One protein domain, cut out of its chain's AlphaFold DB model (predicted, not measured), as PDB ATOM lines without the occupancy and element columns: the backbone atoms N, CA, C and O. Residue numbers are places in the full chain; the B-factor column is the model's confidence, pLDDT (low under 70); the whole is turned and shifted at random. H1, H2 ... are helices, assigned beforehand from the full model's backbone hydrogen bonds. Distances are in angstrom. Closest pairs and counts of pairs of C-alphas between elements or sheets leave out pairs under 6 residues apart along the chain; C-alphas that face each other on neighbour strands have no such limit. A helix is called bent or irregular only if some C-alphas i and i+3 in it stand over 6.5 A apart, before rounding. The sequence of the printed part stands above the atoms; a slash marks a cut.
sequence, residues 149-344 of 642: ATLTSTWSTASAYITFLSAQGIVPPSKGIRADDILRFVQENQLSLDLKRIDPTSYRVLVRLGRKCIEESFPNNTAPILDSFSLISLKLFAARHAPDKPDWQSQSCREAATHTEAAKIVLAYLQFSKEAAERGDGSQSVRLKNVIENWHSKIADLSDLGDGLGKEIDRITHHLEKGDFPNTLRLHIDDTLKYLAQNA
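What this domain is: This is residues 149 to 344 of the 642 residues of an uncharacterized protein of Acidobacteriia bacterium AA117 (UniProt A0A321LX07). This is an elongated body of mostly crossed helices: the helical hairpin of H4 and H5 fills the middle, H1, H2 and H3 make one end, and H6, H7, H8 and H9 make the other. H4 runs across the long axis and touches both groups. The printed part has 196 residues with nine named helices, H1 to H9 in chain order, and no named strand; its class is all helix. It is compact, with a radius of gyration of the C-alphas of 17.3 A, and spans 52 by 34 by 31 A, only just elongated.

How they stand to each other: Start at the hub, H6, residues 260 to 279, which touches five helices. H7, residues 288 to 300, touches it about perpendicular at 77 degrees, closest at the C-alphas of Ala 268 and Trp 295, 5.3 A. H8, residues 307 to 322, also stands at 77 degrees to H6; look at the C-alphas of Ala 263 and Ile 316, the closest, 5.5 A apart. H9, residues 329 to 343, touches H6 with residue 329 alone, its C-alpha 5.1 A from that of Leu 270. H4, residues 223 to 241, touches H6 with residues 224 to 232 alone, at a steep tilt of 50 degrees; the closest C-alphas, Ser 228 and Ala 262, are 4.9 A apart. H5, residues 246 to 257, makes a hairpin with H4 at a shallow tilt of 22 degrees, closest at the C-alphas of Lys 235 and Gln 249, 5.0 A. H5 and H6 only just touch, and only at the corner, with 3 pairs of C-alphas within 8 A. H3, residues 198 to 217, touches H4 with residues 206 to 215 alone, opposite ways at a steep tilt of 59 degrees; the closest C-alphas, those of Arg 211 and Ser 230, are 5.0 A apart. H1, residues 149 to 167, touches H3 the same way at 30 degrees, closest at the C-alphas of Thr 154 and Ser 202, 5.7 A. H2, residues 179 to 188, touches H3 at 79 degrees; the C-alphas of Val 186 and Val 205 are the closest, 7.1 A. Every O i to N i+4 pair is within hydrogen-bond range in H1, H2, H3, H5, H8 and H9, against 14 of 15 in H4, 15 of 16 in H6 and 7 of 9 in H7.

Where its parts are: Find C-alpha 260 at (40.870, 131.343, 45.628); from there H6 runs 30.2 A to C-alpha 279. H3 is 27.9 A long, H1 26.9 A and H4 26.3 A. H1 begins at C-alpha 149, (10.816, 114.771, 60.987), and H9 ends at C-alpha 343, (54.015, 115.433, 34.759). H7 is irregular: C-alphas 293 and 296 are 8.1 A apart.

The domain as a whole: The C-alphas of Asp 180 and Ala 344 are the two farthest apart, 55.8 A. The printed part has no cut, and the link from H1 to H2, 11 residues, is long. Mean pLDDT of the printed part is 82.5; residues 173 to 201 and 279 to 285 are under 70.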
ATOM      1  N   ALA A 149       9.699 115.712  60.962       72.62
ATOM      2  CA  ALA A 149      10.816 114.771  60.987       72.62
ATOM      3  C   ALA A 149      12.064 115.378  60.334       72.62
ATOM      4  O   ALA A 149      13.169 115.321  60.885       72.62
ATOM      5  N   THR A 150      11.874 116.032  59.191       71.00
ATOM      6  CA  THR A 150      12.967 116.637  58.438       71.00
ATOM      7  C   THR A 150      13.569 117.837  59.161       71.00
ATOM      8  O   THR A 150      14.783 117.885  59.354       71.00
ATOM      9  N   LEU A 151      12.747 118.774  59.637       71.75
ATOM     10  CA  LEU A 151      13.219 119.939  60.384       71.75
ATOM     11  C   LEU A 151      13.847 119.548  61.723       71.75
ATOM     12  O   LEU A 151      14.844 120.150  62.106       71.75
ATOM     13  N   THR A 152      13.355 118.501  62.391       72.06
ATOM     14  CA  THR A 152      14.000 117.933  63.588       72.06
ATOM     15  C   THR A 152      15.402 117.410  63.263       72.06
ATOM     16  O   THR A 152      16.352 117.674  64.000       72.06
ATOM     17  N   SER A 153      15.566 116.716  62.133       74.00
ATOM     18  CA  SER A 153      16.869 116.227  61.661       74.00
ATOM     19  C   SER A 153      17.825 117.370  61.292       74.00
ATOM     20  O   SER A 153      18.971 117.401  61.763       74.00
ATOM     21  N   THR A 154      17.358 118.360  60.520       73.38
ATOM     22  CA  THR A 154      18.131 119.570  60.186       73.38
ATOM     23  C   THR A 154      18.525 120.325  61.453       73.38
ATOM     24  O   THR A 154      19.682 120.718  61.595       73.38
ATOM     25  N   TRP A 155      17.603 120.462  62.407       74.31
ATOM     26  CA  TRP A 155      17.832 121.118  63.690       74.31
ATOM     27  C   TRP A 155      18.910 120.418  64.511       74.31
ATOM     28  O   TRP A 155      19.853 121.054  64.987       74.31
ATOM     29  N   SER A 156      18.775 119.102  64.681       75.62
ATOM     30  CA  SER A 156      19.741 118.279  65.410       75.62
ATOM     31  C   SER A 156      21.131 118.409  64.789       75.62
ATOM     32  O   SER A 156      22.119 118.604  65.495       75.62
ATOM     33  N   THR A 157      21.201 118.385  63.457       79.44
ATOM     34  CA  THR A 157      22.457 118.549  62.720       79.44
ATOM     35  C   THR A 157      23.050 119.946  62.904       79.44
ATOM     36  O   THR A 157      24.236 120.074  63.193       79.44
ATOM     37  N   ALA A 158      22.248 121.001  62.768       78.62
ATOM     38  CA  ALA A 158      22.704 122.377  62.934       78.62
ATOM     39  C   ALA A 158      23.139 122.680  64.371       78.62
ATOM     40  O   ALA A 158      24.144 123.358  64.581       78.62
ATOM     41  N   SER A 159      22.444 122.112  65.357       77.31
ATOM     42  CA  SER A 159      22.840 122.162  66.765       77.31
ATOM     43  C   SER A 159      24.195 121.496  66.973       77.31
ATOM     44  O   SER A 159      25.096 122.117  67.530       77.31
ATOM     45  N   ALA A 160      24.377 120.278  66.449       82.19
ATOM     46  CA  ALA A 160      25.663 119.590  66.493       82.19
ATOM     47  C   ALA A 160      26.766 120.396  65.788       82.19
ATOM     48  O   ALA A 160      27.893 120.464  66.282       82.19
ATOM     49  N   TYR A 161      26.442 121.052  64.672       86.38
ATOM     50  CA  TYR A 161      27.385 121.895  63.950       86.38
ATOM     51  C   TYR A 161      27.797 123.130  64.755       86.38
ATOM     52  O   TYR A 161      28.982 123.438  64.829       86.38
ATOM     53  N   ILE A 162      26.876 123.801  65.444       83.38
ATOM     54  CA  ILE A 162      27.222 124.933  66.316       83.38
ATOM     55  C   ILE A 162      27.985 124.482  67.555       83.38
ATOM     56  O   ILE A 162      28.936 125.155  67.949       83.38
ATOM     57  N   THR A 163      27.651 123.329  68.137       83.94
ATOM     58  CA  THR A 163      28.474 122.724  69.192       83.94
ATOM     59  C   THR A 163      29.895 122.474  68.690       83.94
ATOM     60  O   THR A 163      30.856 122.806  69.385       83.94
ATOM     61  N   PHE A 164      30.046 121.972  67.461       88.56
ATOM     62  CA  PHE A 164      31.348 121.848  66.813       88.56
ATOM     63  C   PHE A 164      32.029 123.217  66.654       88.56
ATOM     64  O   PHE A 164      33.159 123.369  67.108       88.56
ATOM     65  N   LEU A 165      31.361 124.235  66.101       88.62
ATOM     66  CA  LEU A 165      31.931 125.581  65.936       88.62
ATOM     67  C   LEU A 165      32.322 126.219  67.280       88.62
ATOM     68  O   LEU A 165      33.349 126.897  67.364       88.62
ATOM     69  N   SER A 166      31.569 125.962  68.348       87.19
ATOM     70  CA  SER A 166      31.910 126.392  69.705       87.19
ATOM     71  C   SER A 166      33.146 125.668  70.240       87.19
ATOM     72  O   SER A 166      34.074 126.314  70.729       87.19
ATOM     73  N   ALA A 167      33.247 124.349  70.040       86.31
ATOM     74  CA  ALA A 167      34.455 123.583  70.358       86.31
ATOM     75  C   ALA A 167      35.680 124.048  69.542       86.31
ATOM     76  O   ALA A 167      36.814 123.992  70.021       86.31
ATOM     77  N   GLN A 168      35.456 124.561  68.328       89.12
ATOM     78  CA  GLN A 168      36.473 125.198  67.487       89.12
ATOM     79  C   GLN A 168      36.800 126.650  67.890       89.12
ATOM     80  O   GLN A 168      37.672 127.273  67.277       89.12
ATOM     81  N   GLY A 169      36.145 127.180  68.928       87.56
ATOM     82  CA  GLY A 169      36.363 128.519  69.475       87.56
ATOM     83  C   GLY A 169      35.729 129.652  68.670       87.56
ATOM     84  O   GLY A 169      36.050 130.804  68.936       87.56
ATOM     85  N   ILE A 170      34.873 129.348  67.692       87.81
ATOM     86  CA  ILE A 170      34.199 130.357  66.863       87.81
ATOM     87  C   ILE A 170      33.020 130.945  67.640       87.81
ATOM     88  O   ILE A 170      32.934 132.153  67.793       87.81
ATOM     89  N   VAL A 171      32.145 130.096  68.189       84.31
ATOM     90  CA  VAL A 171      30.933 130.533  68.903       84.31
ATOM     91  C   VAL A 171      31.145 130.478  70.425       84.31
ATOM     92  O   VAL A 171      31.616 129.452  70.929       84.31
ATOM     93  N   PRO A 172      30.774 131.522  71.195       75.00
ATOM     94  CA  PRO A 172      30.812 131.471  72.655       75.00
ATOM     95  C   PRO A 172      29.963 130.306  73.195       75.00
ATOM     96  O   PRO A 172      28.843 130.125  72.720       75.00
ATOM     97  N   PRO A 173      30.414 129.562  74.224       62.28
ATOM     98  CA  PRO A 173      29.653 128.437  74.787       62.28
ATOM     99  C   PRO A 173      28.253 128.811  75.298       62.28
ATOM    100  O   PRO A 173      27.375 127.960  75.388       62.28
ATOM    101  N   SER A 174      28.041 130.086  75.637       59.38
ATOM    102  CA  SER A 174      26.769 130.634  76.120       59.38
ATOM    103  C   SER A 174      25.758 130.952  75.012       59.38
ATOM    104  O   SER A 174      24.591 131.203  75.314       59.38
ATOM    105  N   LYS A 175      26.170 130.956  73.738       60.53
ATOM    106  CA  LYS A 175      25.301 131.275  72.601       60.53
ATOM    107  C   LYS A 175      24.656 129.982  72.086       60.53
ATOM    108  O   LYS A 175      25.106 129.389  71.111       60.53
ATOM    109  N   GLY A 176      23.630 129.508  72.794       55.59
ATOM    110  CA  GLY A 176      22.769 128.432  72.295       55.59
ATOM    111  C   GLY A 176      22.015 128.891  71.044       55.59
ATOM    112  O   GLY A 176      21.629 130.055  70.957       55.59
ATOM    113  N   ILE A 177      21.804 127.997  70.073       57.75
ATOM    114  CA  ILE A 177      20.902 128.294  68.954       57.75
ATOM    115  C   ILE A 177      19.468 128.204  69.472       57.75
ATOM    116  O   ILE A 177      19.084 127.162  70.010       57.75
ATOM    117  N   ARG A 178      18.655 129.245  69.284       57.81
ATOM    118  CA  ARG A 178      17.211 129.145  69.529       57.81
ATOM    119  C   ARG A 178      16.529 128.597  68.287       57.81
ATOM    120  O   ARG A 178      16.910 128.975  67.187       57.81
ATOM    121  N   ALA A 179      15.495 127.773  68.463       54.75
ATOM    122  CA  ALA A 179      14.649 127.251  67.378       54.75
ATOM    123  C   ALA A 179      14.289 128.305  66.319       54.75
ATOM    124  O   ALA A 179      14.405 128.095  65.110       54.75
ATOM    125  N   ASP A 180      13.947 129.484  66.822       57.59
ATOM    126  CA  ASP A 180      13.591 130.657  66.041       57.59
ATOM    127  C   ASP A 180      14.718 131.138  65.127       57.59
ATOM    128  O   ASP A 180      14.429 131.704  64.083       57.59
ATOM    129  N   ASP A 181      15.989 130.929  65.475       63.12
ATOM    130  CA  ASP A 181      17.128 131.436  64.712       63.12
ATOM    131  C   ASP A 181      17.313 130.674  63.400       63.12
ATOM    132  O   ASP A 181      17.528 131.315  62.380       63.12
ATOM    133  N   ILE A 182      17.197 129.338  63.380       63.53
ATOM    134  CA  ILE A 182      17.307 128.566  62.122       63.53
ATOM    135  C   ILE A 182      16.052 128.749  61.279       63.53
ATOM    136  O   ILE A 182      16.136 128.859  60.061       63.53
ATOM    137  N   LEU A 183      14.890 128.806  61.920       62.53
ATOM    138  CA  LEU A 183      13.619 129.007  61.241       62.53
ATOM    139  C   LEU A 183      13.550 130.400  60.598       62.53
ATOM    140  O   LEU A 183      13.335 130.507  59.391       62.53
ATOM    141  N   ARG A 184      13.887 131.457  61.346       63.81
ATOM    142  CA  ARG A 184      14.068 132.812  60.807       63.81
ATOM    143  C   ARG A 184      15.147 132.840  59.737       63.81
ATOM    144  O   ARG A 184      14.948 133.463  58.702       63.81
ATOM    145  N   PHE A 185      16.245 132.115  59.944       61.03
ATOM    146  CA  PHE A 185      17.297 131.993  58.949       61.03
ATOM    147  C   PHE A 185      16.760 131.405  57.638       61.03
ATOM    148  O   PHE A 185      17.012 131.985  56.590       61.03
ATOM    149  N   VAL A 186      15.974 130.324  57.668       62.44
ATOM    150  CA  VAL A 186      15.316 129.738  56.485       62.44
ATOM    151  C   VAL A 186      14.394 130.756  55.796       62.44
ATOM    152  O   VAL A 186      14.445 130.869  54.567       62.44
ATOM    153  N   GLN A 187      13.622 131.541  56.562       63.00
ATOM    154  CA  GLN A 187      12.710 132.571  56.030       63.00
ATOM    155  C   GLN A 187      13.434 133.753  55.385       63.00
ATOM    156  O   GLN A 187      13.161 134.075  54.230       63.00
ATOM    157  N   GLU A 188      14.364 134.387  56.108       63.16
ATOM    158  CA  GLU A 188      15.150 135.548  55.653       63.16
ATOM    159  C   GLU A 188      15.871 135.258  54.331       63.16
ATOM    160  O   GLU A 188      16.132 136.145  53.524       63.16
ATOM    161  N   ASN A 189      16.169 133.983  54.102       53.94
ATOM    162  CA  ASN A 189      16.976 133.497  53.001       53.94
ATOM    163  C   ASN A 189      16.177 132.863  51.858       53.94
ATOM    164  O   ASN A 189      16.804 132.350  50.923       53.94
ATOM    165  N   GLN A 190      14.839 132.877  51.939       58.66
ATOM    166  CA  GLN A 190      13.914 132.292  50.957       58.66
ATOM    167  C   GLN A 190      14.266 130.840  50.587       58.66
ATOM    168  O   GLN A 190      14.153 130.423  49.432       58.66
ATOM    169  N   LEU A 191      14.748 130.056  51.555       56.56
ATOM    170  CA  LEU A 191      15.063 128.650  51.319       56.56
ATOM    171  C   LEU A 191      13.754 127.854  51.281       56.56
ATOM    172  O   LEU A 191      12.989 127.866  52.240       56.56
ATOM    173  N   SER A 192      13.493 127.167  50.164       52.09
ATOM    174  CA  SER A 192      12.308 126.317  50.025       52.09
ATOM    175  C   SER A 192      12.379 125.128  50.990       52.09
ATOM    176  O   SER A 192      13.358 124.374  50.984       52.09
ATOM    177  N   LEU A 193      11.319 124.939  51.778       53.69
ATOM    178  CA  LEU A 193      11.073 123.751  52.603       53.69
ATOM    179  C   LEU A 193      10.450 122.609  51.775       53.69
ATOM    180  O   LEU A 193       9.652 121.832  52.291       53.69
ATOM    181  N   ASP A 194      10.775 122.517  50.482       51.56
ATOM    182  CA  ASP A 194      10.287 121.448  49.607       51.56
ATOM    183  C   ASP A 194      10.786 120.083  50.105       51.56
ATOM    184  O   ASP A 194      11.961 119.721  49.973       51.56
ATOM    185  N   LEU A 195       9.849 119.337  50.691       46.97
ATOM    186  CA  LEU A 195      10.025 118.101  51.457       46.97
ATOM    187  C   LEU A 195      10.675 116.960  50.668       46.97
ATOM    188  O   LEU A 195      11.185 116.016  51.263       46.97
ATOM    189  N   LYS A 196      10.750 117.059  49.337       46.34
ATOM    190  CA  LYS A 196      11.435 116.064  48.495       46.34
ATOM    191  C   LYS A 196      12.949 116.282  48.376       46.34
ATOM    192  O   LYS A 196      13.623 115.467  47.748       46.34
ATOM    193  N   ARG A 197      13.493 117.391  48.896       49.06
ATOM    194  CA  ARG A 197      14.858 117.872  48.576       49.06
ATOM    195  C   ARG A 197      15.630 118.476  49.754       49.06
ATOM    196  O   ARG A 197      16.589 119.216  49.541       49.06
ATOM    197  N   ILE A 198      15.263 118.179  50.998       50.66
ATOM    198  CA  ILE A 198      15.881 118.842  52.162       50.66
ATOM    199  C   ILE A 198      17.306 118.335  52.488       50.66
ATOM    200  O   ILE A 198      17.964 118.881  53.370       50.66
ATOM    201  N   ASP A 199      17.880 117.404  51.723       57.44
ATOM    202  CA  ASP A 199      19.326 117.145  51.807       57.44
ATOM    203  C   ASP A 199      20.167 118.342  51.271       57.44
ATOM    204  O   ASP A 199      20.905 118.949  52.059       57.44
ATOM    205  N   PRO A 200      19.946 118.840  50.032       62.62
ATOM    206  CA  PRO A 200      20.484 120.124  49.563       62.62
ATOM    207  C   PRO A 200      20.147 121.330  50.450       62.62
ATOM    208  O   PRO A 200      20.973 122.231  50.625       62.62
ATOM    209  N   THR A 201      18.930 121.380  51.002       66.38
ATOM    210  CA  THR A 201      18.505 122.497  51.859       66.38
ATOM    211  C   THR A 201      19.244 122.472  53.194       66.38
ATOM    212  O   THR A 201      19.728 123.517  53.623       66.38
ATOM    213  N   SER A 202      19.411 121.302  53.818       73.06
ATOM    214  CA  SER A 202      20.159 121.162  55.075       73.06
ATOM    215  C   SER A 202      21.615 121.576  54.894       73.06
ATOM    216  O   SER A 202      22.113 122.383  55.675       73.06
ATOM    217  N   TYR A 203      22.269 121.116  53.824       81.25
ATOM    218  CA  TYR A 203      23.618 121.559  53.472       81.25
ATOM    219  C   TYR A 203      23.702 123.093  53.356       81.25
ATOM    220  O   TYR A 203      24.519 123.724  54.027       81.25
ATOM    221  N   ARG A 204      22.804 123.723  52.582       79.44
ATOM    222  CA  ARG A 204      22.787 125.188  52.400       79.44
ATOM    223  C   ARG A 204      22.528 125.947  53.698       79.44
ATOM    224  O   ARG A 204      23.148 126.988  53.920       79.44
ATOM    225  N   VAL A 205      21.633 125.446  54.549       77.38
ATOM    226  CA  VAL A 205      21.382 126.017  55.879       77.38
ATOM    227  C   VAL A 205      22.661 125.975  56.710       77.38
ATOM    228  O   VAL A 205      23.029 126.997  57.280       77.38
ATOM    229  N   LEU A 206      23.381 124.850  56.730       84.12
ATOM    230  CA  LEU A 206      24.627 124.720  57.487       84.12
ATOM    231  C   LEU A 206      25.732 125.640  56.951       84.12
ATOM    232  O   LEU A 206      26.363 126.332  57.748       84.12
ATOM    233  N   VAL A 207      25.931 125.722  55.629       87.62
ATOM    234  CA  VAL A 207      26.912 126.650  55.028       87.62
ATOM    235  C   VAL A 207      26.604 128.091  55.425       87.62
ATOM    236  O   VAL A 207      27.490 128.839  55.838       87.62
ATOM    237  N   ARG A 208      25.349 128.524  55.343       83.44
ATOM    238  CA  ARG A 208      25.048 129.918  55.675       83.44
ATOM    239  C   ARG A 208      25.048 130.187  57.184       83.44
ATOM    240  O   ARG A 208      25.486 131.258  57.598       83.44
ATOM    241  N   LEU A 209      24.626 129.221  58.001       82.00
ATOM    242  CA  LEU A 209      24.718 129.294  59.460       82.00
ATOM    243  C   LEU A 209      26.180 129.422  59.907       82.00
ATOM    244  O   LEU A 209      26.506 130.316  60.683       82.00
ATOM    245  N   GLY A 210      27.069 128.582  59.364       87.25
ATOM    246  CA  GLY A 210      28.506 128.656  59.624       87.25
ATOM    247  C   GLY A 210      29.079 130.021  59.253       87.25
ATOM    248  O   GLY A 210      29.738 130.653  60.078       87.25
ATOM    249  N   ARG A 211      28.736 130.524  58.059       89.44
ATOM    250  CA  ARG A 211      29.139 131.853  57.578       89.44
ATOM    251  C   ARG A 211      28.708 132.953  58.548       89.44
ATOM    252  O   ARG A 211      29.552 133.742  58.956       89.44
ATOM    253  N   LYS A 212      27.434 132.971  58.960       85.38
ATOM    254  CA  LYS A 212      26.892 133.956  59.913       85.38
ATOM    255  C   LYS A 212      27.628 133.913  61.253       85.38
ATOM    256  O   LYS A 212      28.029 134.949  61.766       85.38
ATOM    257  N   CYS A 213      27.854 132.724  61.809       85.50
ATOM    258  CA  CYS A 213      28.556 132.584  63.085       85.50
ATOM    259  C   CYS A 213      30.018 133.043  63.019       85.50
ATOM    260  O   CYS A 213      30.517 133.647  63.971       85.50
ATOM    261  N   ILE A 214      30.702 132.767  61.905       89.38
ATOM    262  CA  ILE A 214      32.069 133.241  61.673       89.38
ATOM    263  C   ILE A 214      32.074 134.764  61.498       89.38
ATOM    264  O   ILE A 214      32.896 135.426  62.119       89.38
ATOM    265  N   GLU A 215      31.147 135.321  60.718       90.00
ATOM    266  CA  GLU A 215      31.006 136.764  60.481       90.00
ATOM    267  C   GLU A 215      30.754 137.539  61.781       90.00
ATOM    268  O   GLU A 215      31.448 138.508  62.067       90.00
ATOM    269  N   GLU A 216      29.842 137.065  62.632       86.62
ATOM    270  CA  GLU A 216      29.564 137.682  63.937       86.62
ATOM    271  C   GLU A 216      30.779 137.671  64.877       86.62
ATOM    272  O   GLU A 216      30.928 138.563  65.712       86.62
ATOM    273  N   SER A 217      31.637 136.656  64.763       86.31
ATOM    274  CA  SER A 217      32.803 136.476  65.637       86.31
ATOM    275  C   SER A 217      34.064 137.144  65.079       86.31
ATOM    276  O   SER A 217      34.954 137.521  65.839       86.31
ATOM    277  N   PHE A 218      34.131 137.313  63.757       89.50
ATOM    278  CA  PHE A 218      35.257 137.877  63.015       89.50
ATOM    279  C   PHE A 218      34.761 138.829  61.905       89.50
ATOM    280  O   PHE A 218      34.953 138.547  60.716       89.50
ATOM    281  N   PRO A 219      34.156 139.978  62.269       88.12
ATOM    282  CA  PRO A 219      33.422 140.848  61.339       88.12
ATOM    283  C   PRO A 219      34.298 141.561  60.301       88.12
ATOM    284  O   PRO A 219      33.791 142.089  59.319       88.12
ATOM    285  N   ASN A 220      35.618 141.575  60.498       90.19
ATOM    286  CA  ASN A 220      36.559 142.258  59.609       90.19
ATOM    287  C   ASN A 220      36.998 141.400  58.405       90.19
ATOM    288  O   ASN A 220      37.776 141.868  57.575       90.19
ATOM    289  N   ASN A 221      36.547 140.145  58.310       89.94
ATOM    290  CA  ASN A 221      36.866 139.276  57.177       89.94
ATOM    291  C   ASN A 221      36.003 139.606  55.953       89.94
ATOM    292  O   ASN A 221      34.826 139.935  56.066       89.94
ATOM    293  N   THR A 222      36.579 139.465  54.759       91.31
ATOM    294  CA  THR A 222      35.855 139.672  53.499       91.31
ATOM    295  C   THR A 222      34.921 138.500  53.189       91.31
ATOM    296  O   THR A 222      35.141 137.379  53.648       91.31
ATOM    297  N   ALA A 223      33.897 138.728  52.356       89.12
ATOM    298  CA  ALA A 223      32.942 137.682  51.981       89.12
ATOM    299  C   ALA A 223      33.608 136.394  51.436       89.12
ATOM    300  O   ALA A 223      33.290 135.330  51.961       89.12
ATOM    301  N   PRO A 224      34.599 136.440  50.516       91.88
ATOM    302  CA  PRO A 224      35.272 135.226  50.041       91.88
ATOM    303  C   PRO A 224      35.979 134.421  51.143       91.88
ATOM    304  O   PRO A 224      36.013 133.191  51.089       91.88
ATOM    305  N   ILE A 225      36.537 135.102  52.150       93.62
ATOM    306  CA  ILE A 225      37.195 134.467  53.299       93.62
ATOM    307  C   ILE A 225      36.148 133.811  54.205       93.62
ATOM    308  O   ILE A 225      36.320 132.661  54.610       93.62
ATOM    309  N   LEU A 226      35.053 134.519  54.493       92.88
ATOM    310  CA  LEU A 226      33.938 134.002  55.291       92.88
ATOM    311  C   LEU A 226      33.315 132.756  54.648       92.88
ATOM    312  O   LEU A 226      33.094 131.757  55.337       92.88
ATOM    313  N   ASP A 227      33.089 132.791  53.334       93.62
ATOM    314  CA  ASP A 227      32.538 131.669  52.570       93.62
ATOM    315  C   ASP A 227      33.496 130.465  52.605       93.62
ATOM    316  O   ASP A 227      33.088 129.353  52.950       93.62
ATOM    317  N   SER A 228      34.795 130.700  52.377       96.25
ATOM    318  CA  SER A 228      35.833 129.659  52.441       96.25
ATOM    319  C   SER A 228      35.898 128.989  53.818       96.25
ATOM    320  O   SER A 228      35.899 127.761  53.914       96.25
ATOM    321  N   PHE A 229      35.915 129.769  54.904       96.06
ATOM    322  CA  PHE A 229      35.923 129.206  56.258       96.06
ATOM    323  C   PHE A 229      34.639 128.457  56.587       96.06
ATOM    324  O   PHE A 229      34.696 127.434  57.275       96.06
ATOM    325  N   SER A 230      33.493 128.923  56.095       94.69
ATOM    326  CA  SER A 230      32.235 128.211  56.289       94.69
ATOM    327  C   SER A 230      32.247 126.834  55.617       94.69
ATOM    328  O   SER A 230      31.917 125.832  56.249       94.69
ATOM    329  N   LEU A 231      32.715 126.754  54.372       96.06
ATOM    330  CA  LEU A 231      32.793 125.494  53.628       96.06
ATOM    331  C   LEU A 231      33.807 124.524  54.254       96.06
ATOM    332  O   LEU A 231      33.505 123.349  54.462       96.06
ATOM    333  N   ILE A 232      34.986 125.021  54.643       94.75
ATOM    334  CA  ILE A 232      36.025 124.211  55.302       94.75
ATOM    335  C   ILE A 232      35.552 123.713  56.674       94.75
ATOM    336  O   ILE A 232      35.763 122.550  57.023       94.75
ATOM    337  N   SER A 233      34.896 124.566  57.465       93.94
ATOM    338  CA  SER A 233      34.365 124.173  58.774       93.94
ATOM    339  C   SER A 233      33.241 123.144  58.654       93.94
ATOM    340  O   SER A 233      33.245 122.169  59.411       93.94
ATOM    341  N   LEU A 234      32.364 123.279  57.653       92.81
ATOM    342  CA  LEU A 234      31.329 122.293  57.358       92.81
ATOM    343  C   LEU A 234      31.929 120.948  56.941       92.81
ATOM    344  O   LEU A 234      31.513 119.915  57.466       92.81
ATOM    345  N   LYS A 235      32.949 120.943  56.074       92.62
ATOM    346  CA  LYS A 235      33.683 119.719  55.720       92.62
ATOM    347  C   LYS A 235      34.215 119.013  56.964       92.62
ATOM    348  O   LYS A 235      34.100 117.793  57.096       92.62
ATOM    349  N   LEU A 236      34.854 119.764  57.866       91.25
ATOM    350  CA  LEU A 236      35.500 119.198  59.055       91.25
ATOM    351  C   LEU A 236      34.474 118.658  60.050       91.25
ATOM    352  O   LEU A 236      34.727 117.637  60.692       91.25
ATOM    353  N   PHE A 237      33.316 119.311  60.144       91.00
ATOM    354  CA  PHE A 237      32.167 118.816  60.886       91.00
ATOM    355  C   PHE A 237      31.619 117.521  60.279       91.00
ATOM    356  O   PHE A 237      31.518 116.519  60.987       91.00
ATOM    357  N   ALA A 238      31.316 117.515  58.977       88.62
ATOM    358  CA  ALA A 238      30.706 116.378  58.291       88.62
ATOM    359  C   ALA A 238      31.577 115.117  58.392       88.62
ATOM    360  O   ALA A 238      31.072 114.049  58.726       88.62
ATOM    361  N   ALA A 239      32.898 115.257  58.243       85.69
ATOM    362  CA  ALA A 239      33.844 114.150  58.400       85.69
ATOM    363  C   ALA A 239      33.825 113.495  59.798       85.69
ATOM    364  O   ALA A 239      34.204 112.335  59.933       85.69
ATOM    365  N   ARG A 240      33.417 114.225  60.848       83.50
ATOM    366  CA  ARG A 240      33.404 113.737  62.241       83.50
ATOM    367  C   ARG A 240      32.020 113.334  62.738       83.50
ATOM    368  O   ARG A 240      31.912 112.405  63.531       83.50
ATOM    369  N   HIS A 241      30.989 114.061  62.323       80.50
ATOM    370  CA  HIS A 241      29.658 114.011  62.930       80.50
ATOM    371  C   HIS A 241      28.546 113.607  61.952       80.50
ATOM    372  O   HIS A 241      27.420 113.405  62.395       80.50
ATOM    373  N   ALA A 242      28.846 113.475  60.655       74.38
ATOM    374  CA  ALA A 242      27.914 112.985  59.637       74.38
ATOM    375  C   ALA A 242      28.633 112.096  58.593       74.38
ATOM    376  O   ALA A 242      28.638 112.418  57.400       74.38
ATOM    377  N   PRO A 243      29.299 110.998  59.013       72.38
ATOM    378  CA  PRO A 243      30.028 110.118  58.092       72.38
ATOM    379  C   PRO A 243      29.105 109.396  57.096       72.38
ATOM    380  O   PRO A 243      29.549 109.000  56.023       72.38
ATOM    381  N   ASP A 244      27.824 109.262  57.433       74.56
ATOM    382  CA  ASP A 244      26.740 108.741  56.599       74.56
ATOM    383  C   ASP A 244      26.315 109.700  55.471       74.56
ATOM    384  O   ASP A 244      25.535 109.313  54.604       74.56
ATOM    385  N   LYS A 245      26.852 110.930  55.444       74.56
ATOM    386  CA  LYS A 245      26.567 111.960  54.432       74.56
ATOM    387  C   LYS A 245      27.829 112.350  53.650       74.56
ATOM    388  O   LYS A 245      28.334 113.469  53.798       74.56
ATOM    389  N   PRO A 246      28.374 111.444  52.815       75.69
ATOM    390  CA  PRO A 246      29.583 111.713  52.036       75.69
ATOM    391  C   PRO A 246      29.399 112.879  51.053       75.69
ATOM    392  O   PRO A 246      30.335 113.649  50.836       75.69
ATOM    393  N   ASP A 247      28.179 113.079  50.543       84.62
ATOM    394  CA  ASP A 247      27.862 114.151  49.596       84.62
ATOM    395  C   ASP A 247      28.130 115.544  50.174       84.62
ATOM    396  O   ASP A 247      28.622 116.416  49.463       84.62
ATOM    397  N   TRP A 248      27.922 115.757  51.478       84.81
ATOM    398  CA  TRP A 248      28.218 117.043  52.121       84.81
ATOM    399  C   TRP A 248      29.719 117.330  52.173       84.81
ATOM    400  O   TRP A 248      30.143 118.477  52.012       84.81
ATOM    401  N   GLN A 249      30.535 116.295  52.383       85.56
ATOM    402  CA  GLN A 249      31.992 116.421  52.397       85.56
ATOM    403  C   GLN A 249      32.502 116.764  50.997       85.56
ATOM    404  O   GLN A 249      33.246 117.730  50.832       85.56
ATOM    405  N   SER A 250      32.048 116.026  49.982       89.69
ATOM    406  CA  SER A 250      32.462 116.273  48.602       89.69
ATOM    407  C   SER A 250      31.925 117.593  48.053       89.69
ATOM    408  O   SER A 250      32.659 118.303  47.369       89.69
ATOM    409  N   GLN A 251      30.684 117.970  48.370       91.69
ATOM    410  CA  GLN A 251      30.091 119.227  47.913       91.69
ATOM    411  C   GLN A 251      30.764 120.445  48.549       91.69
ATOM    412  O   GLN A 251      31.120 121.370  47.823       91.69
ATOM    413  N   SER A 252      31.017 120.429  49.863       93.12
ATOM    414  CA  SER A 252      31.735 121.531  50.528       93.12
ATOM    415  C   SER A 252      33.145 121.724  49.982       93.12
ATOM    416  O   SER A 252      33.572 122.862  49.806       93.12
ATOM    417  N   CYS A 253      33.846 120.641  49.637       94.81
ATOM    418  CA  CYS A 253      35.140 120.726  48.963       94.81
ATOM    419  C   CYS A 253      35.017 121.340  47.560       94.81
ATOM    420  O   CYS A 253      35.738 122.285  47.249       94.81
ATOM    421  N   ARG A 254      34.075 120.865  46.735       95.94
ATOM    422  CA  ARG A 254      33.879 121.369  45.364       95.94
ATOM    423  C   ARG A 254      33.482 122.840  45.331       95.94
ATOM    424  O   ARG A 254      33.996 123.590  44.511       95.94
ATOM    425  N   GLU A 255      32.594 123.259  46.226       95.00
ATOM    426  CA  GLU A 255      32.227 124.669  46.367       95.00
ATOM    427  C   GLU A 255      33.422 125.491  46.866       95.00
ATOM    428  O   GLU A 255      33.692 126.560  46.320       95.00
ATOM    429  N   ALA A 256      34.207 124.968  47.818       95.50
ATOM    430  CA  ALA A 256      35.401 125.646  48.318       95.50
ATOM    431  C   ALA A 256      36.447 125.862  47.215       95.50
ATOM    432  O   ALA A 256      37.068 126.919  47.180       95.50
ATOM    433  N   ALA A 257      36.596 124.921  46.277       95.31
ATOM    434  CA  ALA A 257      37.515 125.050  45.143       95.31
ATOM    435  C   ALA A 257      37.241 126.282  44.261       95.31
ATOM    436  O   ALA A 257      38.158 126.794  43.625       95.31
ATOM    437  N   THR A 258      36.004 126.795  44.248       93.31
ATOM    438  CA  THR A 258      35.644 128.010  43.495       93.31
ATOM    439  C   THR A 258      36.146 129.303  44.149       93.31
ATOM    440  O   THR A 258      36.116 130.365  43.526       93.31
ATOM    441  N   HIS A 259      36.638 129.228  45.391       92.75
ATOM    442  CA  HIS A 259      37.181 130.356  46.137       92.75
ATOM    443  C   HIS A 259      38.709 130.275  46.205       92.75
ATOM    444  O   HIS A 259      39.272 129.384  46.840       92.75
ATOM    445  N   THR A 260      39.396 131.276  45.650       87.75
ATOM    446  CA  THR A 260      40.870 131.343  45.628       87.75
ATOM    447  C   THR A 260      41.508 131.242  47.019       87.75
ATOM    448  O   THR A 260      42.607 130.710  47.169       87.75
ATOM    449  N   GLU A 261      40.830 131.741  48.057       94.38
ATOM    450  CA  GLU A 261      41.356 131.719  49.426       94.38
ATOM    451  C   GLU A 261      41.193 130.363  50.122       94.38
ATOM    452  O   GLU A 261      41.951 130.061  51.044       94.38
ATOM    453  N   ALA A 262      40.273 129.504  49.674       96.19
ATOM    454  CA  ALA A 262      40.013 128.232  50.337       96.19
ATOM    455  C   ALA A 262      41.240 127.317  50.327       96.19
ATOM    456  O   ALA A 262      41.613 126.790  51.373       96.19
ATOM    457  N   ALA A 263      41.917 127.178  49.184       96.62
ATOM    458  CA  ALA A 263      43.115 126.348  49.082       96.62
ATOM    459  C   ALA A 263      44.240 126.837  50.015       96.62
ATOM    460  O   ALA A 263      44.883 126.033  50.696       96.62
ATOM    461  N   LYS A 264      44.416 128.161  50.138       96.56
ATOM    462  CA  LYS A 264      45.373 128.765  51.080       96.56
ATOM    463  C   LYS A 264      44.980 128.499  52.533       96.56
ATOM    464  O   LYS A 264      45.825 128.121  53.341       96.56
ATOM    465  N   ILE A 265      43.702 128.643  52.877       96.81
ATOM    466  CA  ILE A 265      43.204 128.360  54.230       96.81
ATOM    467  C   ILE A 265      43.392 126.877  54.579       96.81
ATOM    468  O   ILE A 265      43.816 126.563  55.692       96.81
ATOM    469  N   VAL A 266      43.138 125.962  53.640       96.38
ATOM    470  CA  VAL A 266      43.387 124.524  53.825       96.38
ATOM    471  C   VAL A 266      44.874 124.255  54.044       96.38
ATOM    472  O   VAL A 266      45.223 123.543  54.987       96.38
ATOM    473  N   LEU A 267      45.762 124.865  53.253       95.88
ATOM    474  CA  LEU A 267      47.204 124.728  53.464       95.88
ATOM    475  C   LEU A 267      47.613 125.222  54.857       95.88
ATOM    476  O   LEU A 267      48.324 124.519  55.575       95.88
ATOM    477  N   ALA A 268      47.122 126.389  55.278       95.50
ATOM    478  CA  ALA A 268      47.377 126.926  56.612       95.50
ATOM    479  C   ALA A 268      46.863 125.985  57.713       95.50
ATOM    480  O   ALA A 268      47.587 125.701  58.668       95.50
ATOM    481  N   TYR A 269      45.650 125.442  57.564       94.19
ATOM    482  CA  TYR A 269      45.083 124.448  58.479       94.19
ATOM    483  C   TYR A 269      45.988 123.215  58.615       94.19
ATOM    484  O   TYR A 269      46.232 122.739  59.729       94.19
ATOM    485  N   LEU A 270      46.537 122.718  57.503       92.62
ATOM    486  CA  LEU A 270      47.482 121.602  57.497       92.62
ATOM    487  C   LEU A 270      48.798 121.940  58.210       92.62
ATOM    488  O   LEU A 270      49.296 121.101  58.966       92.62
ATOM    489  N   GLN A 271      49.335 123.155  58.030       91.31
ATOM    490  CA  GLN A 271      50.521 123.613  58.771       91.31
ATOM    491  C   GLN A 271      50.255 123.635  60.278       91.31
ATOM    492  O   GLN A 271      51.008 123.036  61.044       91.31
ATOM    493  N   PHE A 272      49.153 124.258  60.708       90.12
ATOM    494  CA  PHE A 272      48.782 124.290  62.123       90.12
ATOM    495  C   PHE A 272      48.575 122.884  62.692       90.12
ATOM    496  O   PHE A 272      48.934 122.630  63.840       90.12
ATOM    497  N   SER A 273      48.032 121.961  61.894       86.31
ATOM    498  CA  SER A 273      47.775 120.581  62.328       86.31
ATOM    499  C   SER A 273      49.066 119.818  62.555       86.31
ATOM    500  O   SER A 273      49.203 119.122  63.561       86.31
ATOM    501  N   LYS A 274      50.043 120.004  61.666       84.25
ATOM    502  CA  LYS A 274      51.388 119.471  61.854       84.25
ATOM    503  C   LYS A 274      52.048 120.061  63.101       84.25
ATOM    504  O   LYS A 274      52.548 119.305  63.928       84.25
ATOM    505  N   GLU A 275      52.012 121.381  63.268       82.50
ATOM    506  CA  GLU A 275      52.595 122.032  64.444       82.50
ATOM    507  C   GLU A 275      51.958 121.535  65.744       82.50
ATOM    508  O   GLU A 275      52.669 121.298  66.711       82.50
ATOM    509  N   ALA A 276      50.635 121.364  65.788       79.25
ATOM    510  CA  ALA A 276      49.942 120.836  66.959       79.25
ATOM    511  C   ALA A 276      50.365 119.390  67.269       79.25
ATOM    512  O   ALA A 276      50.644 119.071  68.427       79.25
ATOM    513  N   ALA A 277      50.484 118.538  66.244       75.00
ATOM    514  CA  ALA A 277      50.954 117.162  66.401       75.00
ATOM    515  C   ALA A 277      52.386 117.095  66.963       75.00
ATOM    516  O   ALA A 277      52.670 116.275  67.831       75.00
ATOM    517  N   GLU A 278      53.273 117.992  66.526       72.31
ATOM    518  CA  GLU A 278      54.658 118.068  67.012       72.31
ATOM    519  C   GLU A 278      54.785 118.591  68.449       72.31
ATOM    520  O   GLU A 278      55.781 118.322  69.120       72.31
ATOM    521  N   ARG A 279      53.798 119.343  68.955       67.56
ATOM    522  CA  ARG A 279      53.844 119.866  70.331       67.56
ATOM    523  C   ARG A 279      53.582 118.799  71.389       67.56
ATOM    524  O   ARG A 279      53.938 119.033  72.539       67.56
ATOM    525  N   GLY A 280      53.011 117.653  71.014       58.53
ATOM    526  CA  GLY A 280      52.697 116.571  71.949       58.53
ATOM    527  C   GLY A 280      51.537 116.883  72.902       58.53
ATOM    528  O   GLY A 280      51.305 116.118  73.830       58.53
ATOM    529  N   ASP A 281      50.776 117.959  72.667       47.03
ATOM    530  CA  ASP A 281      49.733 118.468  73.577       47.03
ATOM    531  C   ASP A 281      48.490 117.556  73.692       47.03
ATOM    532  O   ASP A 281      47.472 117.964  74.250       47.03
ATOM    533  N   GLY A 282      48.505 116.343  73.121       43.72
ATOM    534  CA  GLY A 282      47.397 115.373  73.148       43.72
ATOM    535  C   GLY A 282      46.112 115.817  72.429       43.72
ATOM    536  O   GLY A 282      45.276 114.987  72.080       43.72
ATOM    537  N   SER A 283      45.954 117.111  72.141       46.88
ATOM    538  CA  SER A 283      44.842 117.668  71.380       46.88
ATOM    539  C   SER A 283      45.132 117.561  69.881       46.88
ATOM    540  O   SER A 283      45.774 118.406  69.269       46.88
ATOM    541  N   GLN A 284      44.623 116.503  69.250       50.97
ATOM    542  CA  GLN A 284      44.701 116.307  67.793       50.97
ATOM    543  C   GLN A 284      43.888 117.337  66.977       50.97
ATOM    544  O   GLN A 284      43.735 117.184  65.766       50.97
ATOM    545  N   SER A 285      43.314 118.377  67.595       61.94
ATOM    546  CA  SER A 285      42.461 119.340  66.895       61.94
ATOM    547  C   SER A 285      43.009 120.758  66.962       61.94
ATOM    548  O   SER A 285      42.894 121.438  67.983       61.94
ATOM    549  N   VAL A 286      43.504 121.236  65.822       79.62
ATOM    550  CA  VAL A 286      43.636 122.670  65.555       79.62
ATOM    551  C   VAL A 286      42.268 123.313  65.690       79.62
ATOM    552  O   VAL A 286      41.327 122.897  65.017       79.62
ATOM    553  N   ARG A 287      42.168 124.332  66.543       88.69
ATOM    554  CA  ARG A 287      40.962 125.154  66.643       88.69
ATOM    555  C   ARG A 287      40.860 126.052  65.417       88.69
ATOM    556  O   ARG A 287      41.793 126.809  65.147       88.69
ATOM    557  N   LEU A 288      39.727 126.019  64.718       91.56
ATOM    558  CA  LEU A 288      39.505 126.882  63.551       91.56
ATOM    559  C   LEU A 288      39.626 128.373  63.867       91.56
ATOM    560  O   LEU A 288      40.104 129.104  63.008       91.56
ATOM    561  N   LYS A 289      39.300 128.814  65.092       92.44
ATOM    562  CA  LYS A 289      39.578 130.187  65.543       92.44
ATOM    563  C   LYS A 289      41.024 130.610  65.260       92.44
ATOM    564  O   LYS A 289      41.247 131.648  64.650       92.44
ATOM    565  N   ASN A 290      41.992 129.769  65.628       91.25
ATOM    566  CA  ASN A 290      43.407 130.083  65.434       91.25
ATOM    567  C   ASN A 290      43.756 130.196  63.945       91.25
ATOM    568  O   ASN A 290      44.598 131.010  63.579       91.25
ATOM    569  N   VAL A 291      43.116 129.393  63.091       94.69
ATOM    570  CA  VAL A 291      43.318 129.450  61.638       94.69
ATOM    571  C   VAL A 291      42.709 130.728  61.067       94.69
ATOM    572  O   VAL A 291      43.388 131.425  60.325       94.69
ATOM    573  N   ILE A 292      41.482 131.084  61.456       95.06
ATOM    574  CA  ILE A 292      40.812 132.320  61.020       95.06
ATOM    575  C   ILE A 292      41.660 133.549  61.343       95.06
ATOM    576  O   ILE A 292      41.863 134.398  60.478       95.06
ATOM    577  N   GLU A 293      42.209 133.612  62.554       93.62
ATOM    578  CA  GLU A 293      43.012 134.748  63.008       93.62
ATOM    579  C   GLU A 293      44.395 134.820  62.337       93.62
ATOM    580  O   GLU A 293      44.929 135.913  62.170       93.62
ATOM    581  N   ASN A 294      44.989 133.683  61.940       94.75
ATOM    582  CA  ASN A 294      46.426 133.623  61.629       94.75
ATOM    583  C   ASN A 294      46.789 132.977  60.279       94.75
ATOM    584  O   ASN A 294      47.979 132.833  59.983       94.75
ATOM    585  N   TRP A 295      45.827 132.577  59.440       95.00
ATOM    586  CA  TRP A 295      46.141 131.877  58.186       95.00
ATOM    587  C   TRP A 295      47.011 132.710  57.236       95.00
ATOM    588  O   TRP A 295      47.932 132.162  56.638       95.00
ATOM    589  N   HIS A 296      46.786 134.025  57.139       93.88
ATOM    590  CA  HIS A 296      47.580 134.909  56.278       93.88
ATOM    591  C   HIS A 296      49.060 134.901  56.665       93.88
ATOM    592  O   HIS A 296      49.920 134.723  55.808       93.88
ATOM    593  N   SER A 297      49.355 135.042  57.965       93.00
ATOM    594  CA  SER A 297      50.723 134.943  58.484       93.00
ATOM    595  C   SER A 297      51.304 133.564  58.193       93.00
ATOM    596  O   SER A 297      52.431 133.471  57.723       93.00
ATOM    597  N   LYS A 298      50.511 132.501  58.371       92.69
ATOM    598  CA  LYS A 298      50.963 131.138  58.097       92.69
ATOM    599  C   LYS A 298      51.323 130.914  56.630       92.69
ATOM    600  O   LYS A 298      52.230 130.141  56.360       92.69
ATOM    601  N   ILE A 299      50.628 131.563  55.697       94.81
ATOM    602  CA  ILE A 299      50.944 131.512  54.264       94.81
ATOM    603  C   ILE A 299      52.128 132.419  53.926       94.81
ATOM    604  O   ILE A 299      52.977 132.029  53.130       94.81
ATOM    605  N   ALA A 300      52.246 133.584  54.566       92.25
ATOM    606  CA  ALA A 300      53.396 134.471  54.403       92.25
ATOM    607  C   ALA A 300      54.715 133.813  54.853       92.25
ATOM    608  O   ALA A 300      55.725 133.965  54.166       92.25
ATOM    609  N   ASP A 301      54.690 133.001  55.919       89.19
ATOM    610  CA  ASP A 301      55.829 132.184  56.381       89.19
ATOM    611  C   ASP A 301      56.329 131.187  55.312       89.19
ATOM    612  O   ASP A 301      57.419 130.626  55.434       89.19
ATOM    613  N   LEU A 302      55.523 130.926  54.277       89.69
ATOM    614  CA  LEU A 302      55.831 130.009  53.179       89.69
ATOM    615  C   LEU A 302      56.282 130.728  51.903       89.69
ATOM    616  O   LEU A 302      56.526 130.066  50.896       89.69
ATOM    617  N   SER A 303      56.406 132.057  51.929       85.44
ATOM    618  CA  SER A 303      56.825 132.859  50.770       85.44
ATOM    619  C   SER A 303      58.172 132.416  50.187       85.44
ATOM    620  O   SER A 303      58.326 132.376  48.967       85.44
ATOM    621  N   ASP A 304      59.100 131.959  51.034       85.56
ATOM    622  CA  ASP A 304      60.411 131.431  50.632       85.56
ATOM    623  C   ASP A 304      60.344 130.177  49.741       85.56
ATOM    624  O   ASP A 304      61.369 129.770  49.184       85.56
ATOM    625  N   LEU A 305      59.170 129.551  49.582       87.19
ATOM    626  CA  LEU A 305      58.951 128.443  48.643       87.19
ATOM    627  C   LEU A 305      58.815 128.912  47.188       87.19
ATOM    628  O   LEU A 305      59.058 128.118  46.281       87.19
ATOM    629  N   GLY A 306      58.494 130.186  46.933       87.25
ATOM    630  CA  GLY A 306      58.229 130.693  45.578       87.25
ATOM    631  C   GLY A 306      57.185 129.840  44.845       87.25
ATOM    632  O   GLY A 306      56.121 129.561  45.397       87.25
ATOM    633  N   ASP A 307      57.516 129.370  43.641       90.12
ATOM    634  CA  ASP A 307      56.634 128.554  42.790       90.12
ATOM    635  C   ASP A 307      56.114 127.280  43.471       90.12
ATOM    636  O   ASP A 307      54.996 126.842  43.194       90.12
ATOM    637  N   GLY A 308      56.876 126.709  44.409       91.38
ATOM    638  CA  GLY A 308      56.465 125.525  45.163       91.38
ATOM    639  C   GLY A 308      55.200 125.746  45.992       91.38
ATOM    640  O   GLY A 308      54.359 124.853  46.085       91.38
ATOM    641  N   LEU A 309      55.010 126.962  46.521       94.38
ATOM    642  CA  LEU A 309      53.775 127.338  47.213       94.38
ATOM    643  C   LEU A 309      52.586 127.355  46.247       94.38
ATOM    644  O   LEU A 309      51.519 126.854  46.593       94.38
ATOM    645  N   GLY A 310      52.778 127.892  45.038       94.19
ATOM    646  CA  GLY A 310      51.764 127.864  43.982       94.19
ATOM    647  C   GLY A 310      51.366 126.432  43.629       94.19
ATOM    648  O   GLY A 310      50.184 126.108  43.626       94.19
ATOM    649  N   LYS A 311      52.349 125.539  43.473       94.62
ATOM    650  CA  LYS A 311      52.128 124.116  43.162       94.62
ATOM    651  C   LYS A 311      51.364 123.373  44.259       94.62
ATOM    652  O   LYS A 311      50.495 122.563  43.943       94.62
ATOM    653  N   GLU A 312      51.649 123.646  45.534       95.38
ATOM    654  CA  GLU A 312      50.859 123.106  46.651       95.38
ATOM    655  C   GLU A 312      49.423 123.651  46.640       95.38
ATOM    656  O   GLU A 312      48.476 122.872  46.755       95.38
ATOM    657  N   ILE A 313      49.238 124.962  46.440       95.62
ATOM    658  CA  ILE A 313      47.910 125.594  46.361       95.62
ATOM    659  C   ILE A 313      47.094 125.001  45.210       95.62
ATOM    660  O   ILE A 313      45.978 124.543  45.443       95.62
ATOM    661  N   ASP A 314      47.655 124.940  44.003       95.44
ATOM    662  CA  ASP A 314      47.010 124.355  42.823       95.44
ATOM    663  C   ASP A 314      46.637 122.896  43.077       95.44
ATOM    664  O   ASP A 314      45.552 122.433  42.713       95.44
ATOM    665  N   ARG A 315      47.516 122.158  43.764       95.56
ATOM    666  CA  ARG A 315      47.246 120.767  44.095       95.56
ATOM    667  C   ARG A 315      46.119 120.626  45.113       95.56
ATOM    668  O   ARG A 315      45.299 119.721  44.959       95.56
ATOM    669  N   ILE A 316      46.042 121.494  46.122       97.00
ATOM    670  CA  ILE A 316      44.899 121.538  47.045       97.00
ATOM    671  C   ILE A 316      43.623 121.864  46.280       97.00
ATOM    672  O   ILE A 316      42.638 121.155  46.467       97.00
ATOM    673  N   THR A 317      43.637 122.870  45.405       97.00
ATOM    674  CA  THR A 317      42.486 123.222  44.563       97.00
ATOM    675  C   THR A 317      41.996 122.003  43.788       97.00
ATOM    676  O   THR A 317      40.826 121.652  43.894       97.00
ATOM    677  N   HIS A 318      42.893 121.261  43.137       95.81
ATOM    678  CA  HIS A 318      42.550 120.027  42.420       95.81
ATOM    679  C   HIS A 318      41.956 118.929  43.317       95.81
ATOM    680  O   HIS A 318      41.051 118.203  42.905       95.81
ATOM    681  N   HIS A 319      42.447 118.771  44.552       95.25
ATOM    682  CA  HIS A 319      41.819 117.857  45.516       95.25
ATOM    683  C   HIS A 319      40.397 118.317  45.858       95.25
ATOM    684  O   HIS A 319      39.459 117.520  45.794       95.25
ATOM    685  N   LEU A 320      40.224 119.610  46.133       96.56
ATOM    686  CA  LEU A 320      38.929 120.194  46.458       96.56
ATOM    687  C   LEU A 320      37.931 120.053  45.292       96.56
ATOM    688  O   LEU A 320      36.791 119.650  45.524       96.56
ATOM    689  N   GLU A 321      38.360 120.262  44.044       96.50
ATOM    690  CA  GLU A 321      37.556 120.052  42.824       96.50
ATOM    691  C   GLU A 321      37.055 118.608  42.685       96.50
ATOM    692  O   GLU A 321      35.945 118.361  42.207       96.50
ATOM    693  N   LYS A 322      37.839 117.628  43.142       94.88
ATOM    694  CA  LYS A 322      37.421 116.218  43.161       94.88
ATOM    695  C   LYS A 322      36.438 115.896  44.283       94.88
ATOM    696  O   LYS A 322      35.722 114.895  44.202       94.88
ATOM    697  N   GLY A 323      36.309 116.781  45.266       93.31
ATOM    698  CA  GLY A 323      35.538 116.546  46.480       93.31
ATOM    699  C   GLY A 323      36.365 115.925  47.608       93.31
ATOM    700  O   GLY A 323      35.783 115.406  48.557       93.31
ATOM    701  N   ASP A 324      37.694 115.975  47.501       92.00
ATOM    702  CA  ASP A 324      38.627 115.402  48.464       92.00
ATOM    703  C   ASP A 324      39.281 116.502  49.297       92.00
ATOM    704  O   ASP A 324      39.717 117.534  48.786       92.00
ATOM    705  N   PHE A 325      39.431 116.255  50.596       91.19
ATOM    706  CA  PHE A 325      40.157 117.163  51.474       91.19
ATOM    707  C   PHE A 325      41.479 116.534  51.919       91.19
ATOM    708  O   PHE A 325      41.468 115.437  52.488       91.19
ATOM    709  N   PRO A 326      42.618 117.221  51.748       90.19
ATOM    710  CA  PRO A 326      43.900 116.707  52.206       90.19
ATOM    711  C   PRO A 326      43.919 116.613  53.737       90.19
ATOM    712  O   PRO A 326      43.672 117.587  54.441       90.19
ATOM    713  N   ASN A 327      44.197 115.423  54.273       81.69
ATOM    714  CA  ASN A 327      44.064 115.162  55.713       81.69
ATOM    715  C   ASN A 327      45.334 115.462  56.516       81.69
ATOM    716  O   ASN A 327      45.257 115.772  57.702       81.69
ATOM    717  N   THR A 328      46.509 115.351  55.895       87.88
ATOM    718  CA  THR A 328      47.788 115.645  56.550       87.88
ATOM    719  C   THR A 328      48.707 116.375  55.591       87.88
ATOM    720  O   THR A 328      48.723 116.081  54.395       87.88
ATOM    721  N   LEU A 329      49.514 117.289  56.134       90.44
ATOM    722  CA  LEU A 329      50.479 118.039  55.341       90.44
ATOM    723  C   LEU A 329      51.491 117.116  54.650       90.44
ATOM    724  O   LEU A 329      51.774 117.290  53.473       90.44
ATOM    725  N   ARG A 330      51.984 116.094  55.364       88.31
ATOM    726  CA  ARG A 330      52.948 115.122  54.829       88.31
ATOM    727  C   ARG A 330      52.447 114.473  53.539       88.31
ATOM    728  O   ARG A 330      53.163 114.479  52.546       88.31
ATOM    729  N   LEU A 331      51.238 113.904  53.575       88.69
ATOM    730  CA  LEU A 331      50.664 113.214  52.418       88.69
ATOM    731  C   LEU A 331      50.388 114.191  51.276       88.69
ATOM    732  O   LEU A 331      50.666 113.869  50.131       88.69
ATOM    733  N   HIS A 332      49.921 115.402  51.590       93.44
ATOM    734  CA  HIS A 332      49.711 116.429  50.577       93.44
ATOM    735  C   HIS A 332      51.008 116.796  49.833       93.44
ATOM    736  O   HIS A 332      51.010 116.856  48.601       93.44
ATOM    737  N   ILE A 333      52.116 117.002  50.554       92.50
ATOM    738  CA  ILE A 333      53.406 117.328  49.931       92.50
ATOM    739  C   ILE A 333      53.918 116.133  49.113       92.50
ATOM    740  O   ILE A 333      54.328 116.321  47.970       92.50
ATOM    741  N   ASP A 334      53.859 114.910  49.649       90.19
ATOM    742  CA  ASP A 334      54.263 113.692  48.924       90.19
ATOM    743  C   ASP A 334      53.464 113.506  47.620       90.19
ATOM    744  O   ASP A 334      54.044 113.296  46.553       90.19
ATOM    745  N   ASP A 335      52.141 113.678  47.670       92.12
ATOM    746  CA  ASP A 335      51.273 113.603  46.492       92.12
ATOM    747  C   ASP A 335      51.583 114.706  45.472       92.12
ATOM    748  O   ASP A 335      51.562 114.458  44.263       92.12
ATOM    749  N   THR A 336      51.907 115.913  45.944       94.31
ATOM    750  CA  THR A 336      52.340 117.028  45.088       94.31
ATOM    751  C   THR A 336      53.644 116.684  44.373       94.31
ATOM    752  O   THR A 336      53.723 116.795  43.151       94.31
ATOM    753  N   LEU A 337      54.649 116.195  45.100       92.12
ATOM    754  CA  LEU A 337      55.949 115.822  44.536       92.12
ATOM    755  C   LEU A 337      55.826 114.677  43.522       92.12
ATOM    756  O   LEU A 337      56.394 114.756  42.434       92.12
ATOM    757  N   LYS A 338      55.035 113.642  43.828       91.06
ATOM    758  CA  LYS A 338      54.754 112.541  42.892       91.06
ATOM    759  C   LYS A 338      54.071 113.032  41.620       91.06
ATOM    760  O   LYS A 338      54.436 112.600  40.527       91.06
ATOM    761  N   TYR A 339      53.101 113.936  41.754       92.00
ATOM    762  CA  TYR A 339      52.427 114.534  40.607       92.00
ATOM    763  C   TYR A 339      53.409 115.317  39.726       92.00
ATOM    764  O   TYR A 339      53.399 115.140  38.508       92.00
ATOM    765  N   LEU A 340      54.291 116.118  40.329       90.19
ATOM    766  CA  LEU A 340      55.314 116.870  39.600       90.19
ATOM    767  C   LEU A 340      56.305 115.951  38.882       90.19
ATOM    768  O   LEU A 340      56.585 116.183  37.713       90.19
ATOM    769  N   ALA A 341      56.769 114.872  39.519       85.56
ATOM    770  CA  ALA A 341      57.644 113.893  38.869       85.56
ATOM    771  C   ALA A 341      57.010 113.275  37.612       85.56
ATOM    772  O   ALA A 341      57.669 113.111  36.587       85.56
ATOM    773  N   GLN A 342      55.729 112.908  37.699       86.06
ATOM    774  CA  GLN A 342      55.005 112.223  36.623       86.06
ATOM    775  C   GLN A 342      54.653 113.149  35.457       86.06
ATOM    776  O   GLN A 342      54.575 112.690  34.321       86.06
ATOM    777  N   ASN A 343      54.438 114.434  35.741       83.44
ATOM    778  CA  ASN A 343      54.015 115.433  34.759       83.44
ATOM    779  C   ASN A 343      55.138 116.413  34.392       83.44
ATOM    780  O   ASN A 343      54.883 117.407  33.715       83.44
ATOM    781  N   ALA A 344      56.374 116.138  34.820       77.62
ATOM    782  CA  ALA A 344      57.539 116.920  34.438       77.62
ATOM    783  C   ALA A 344      57.671 116.900  32.902       77.62
ATOM    784  O   ALA A 344      57.775 115.806  32.329       77.62
TER     785      ALA A 344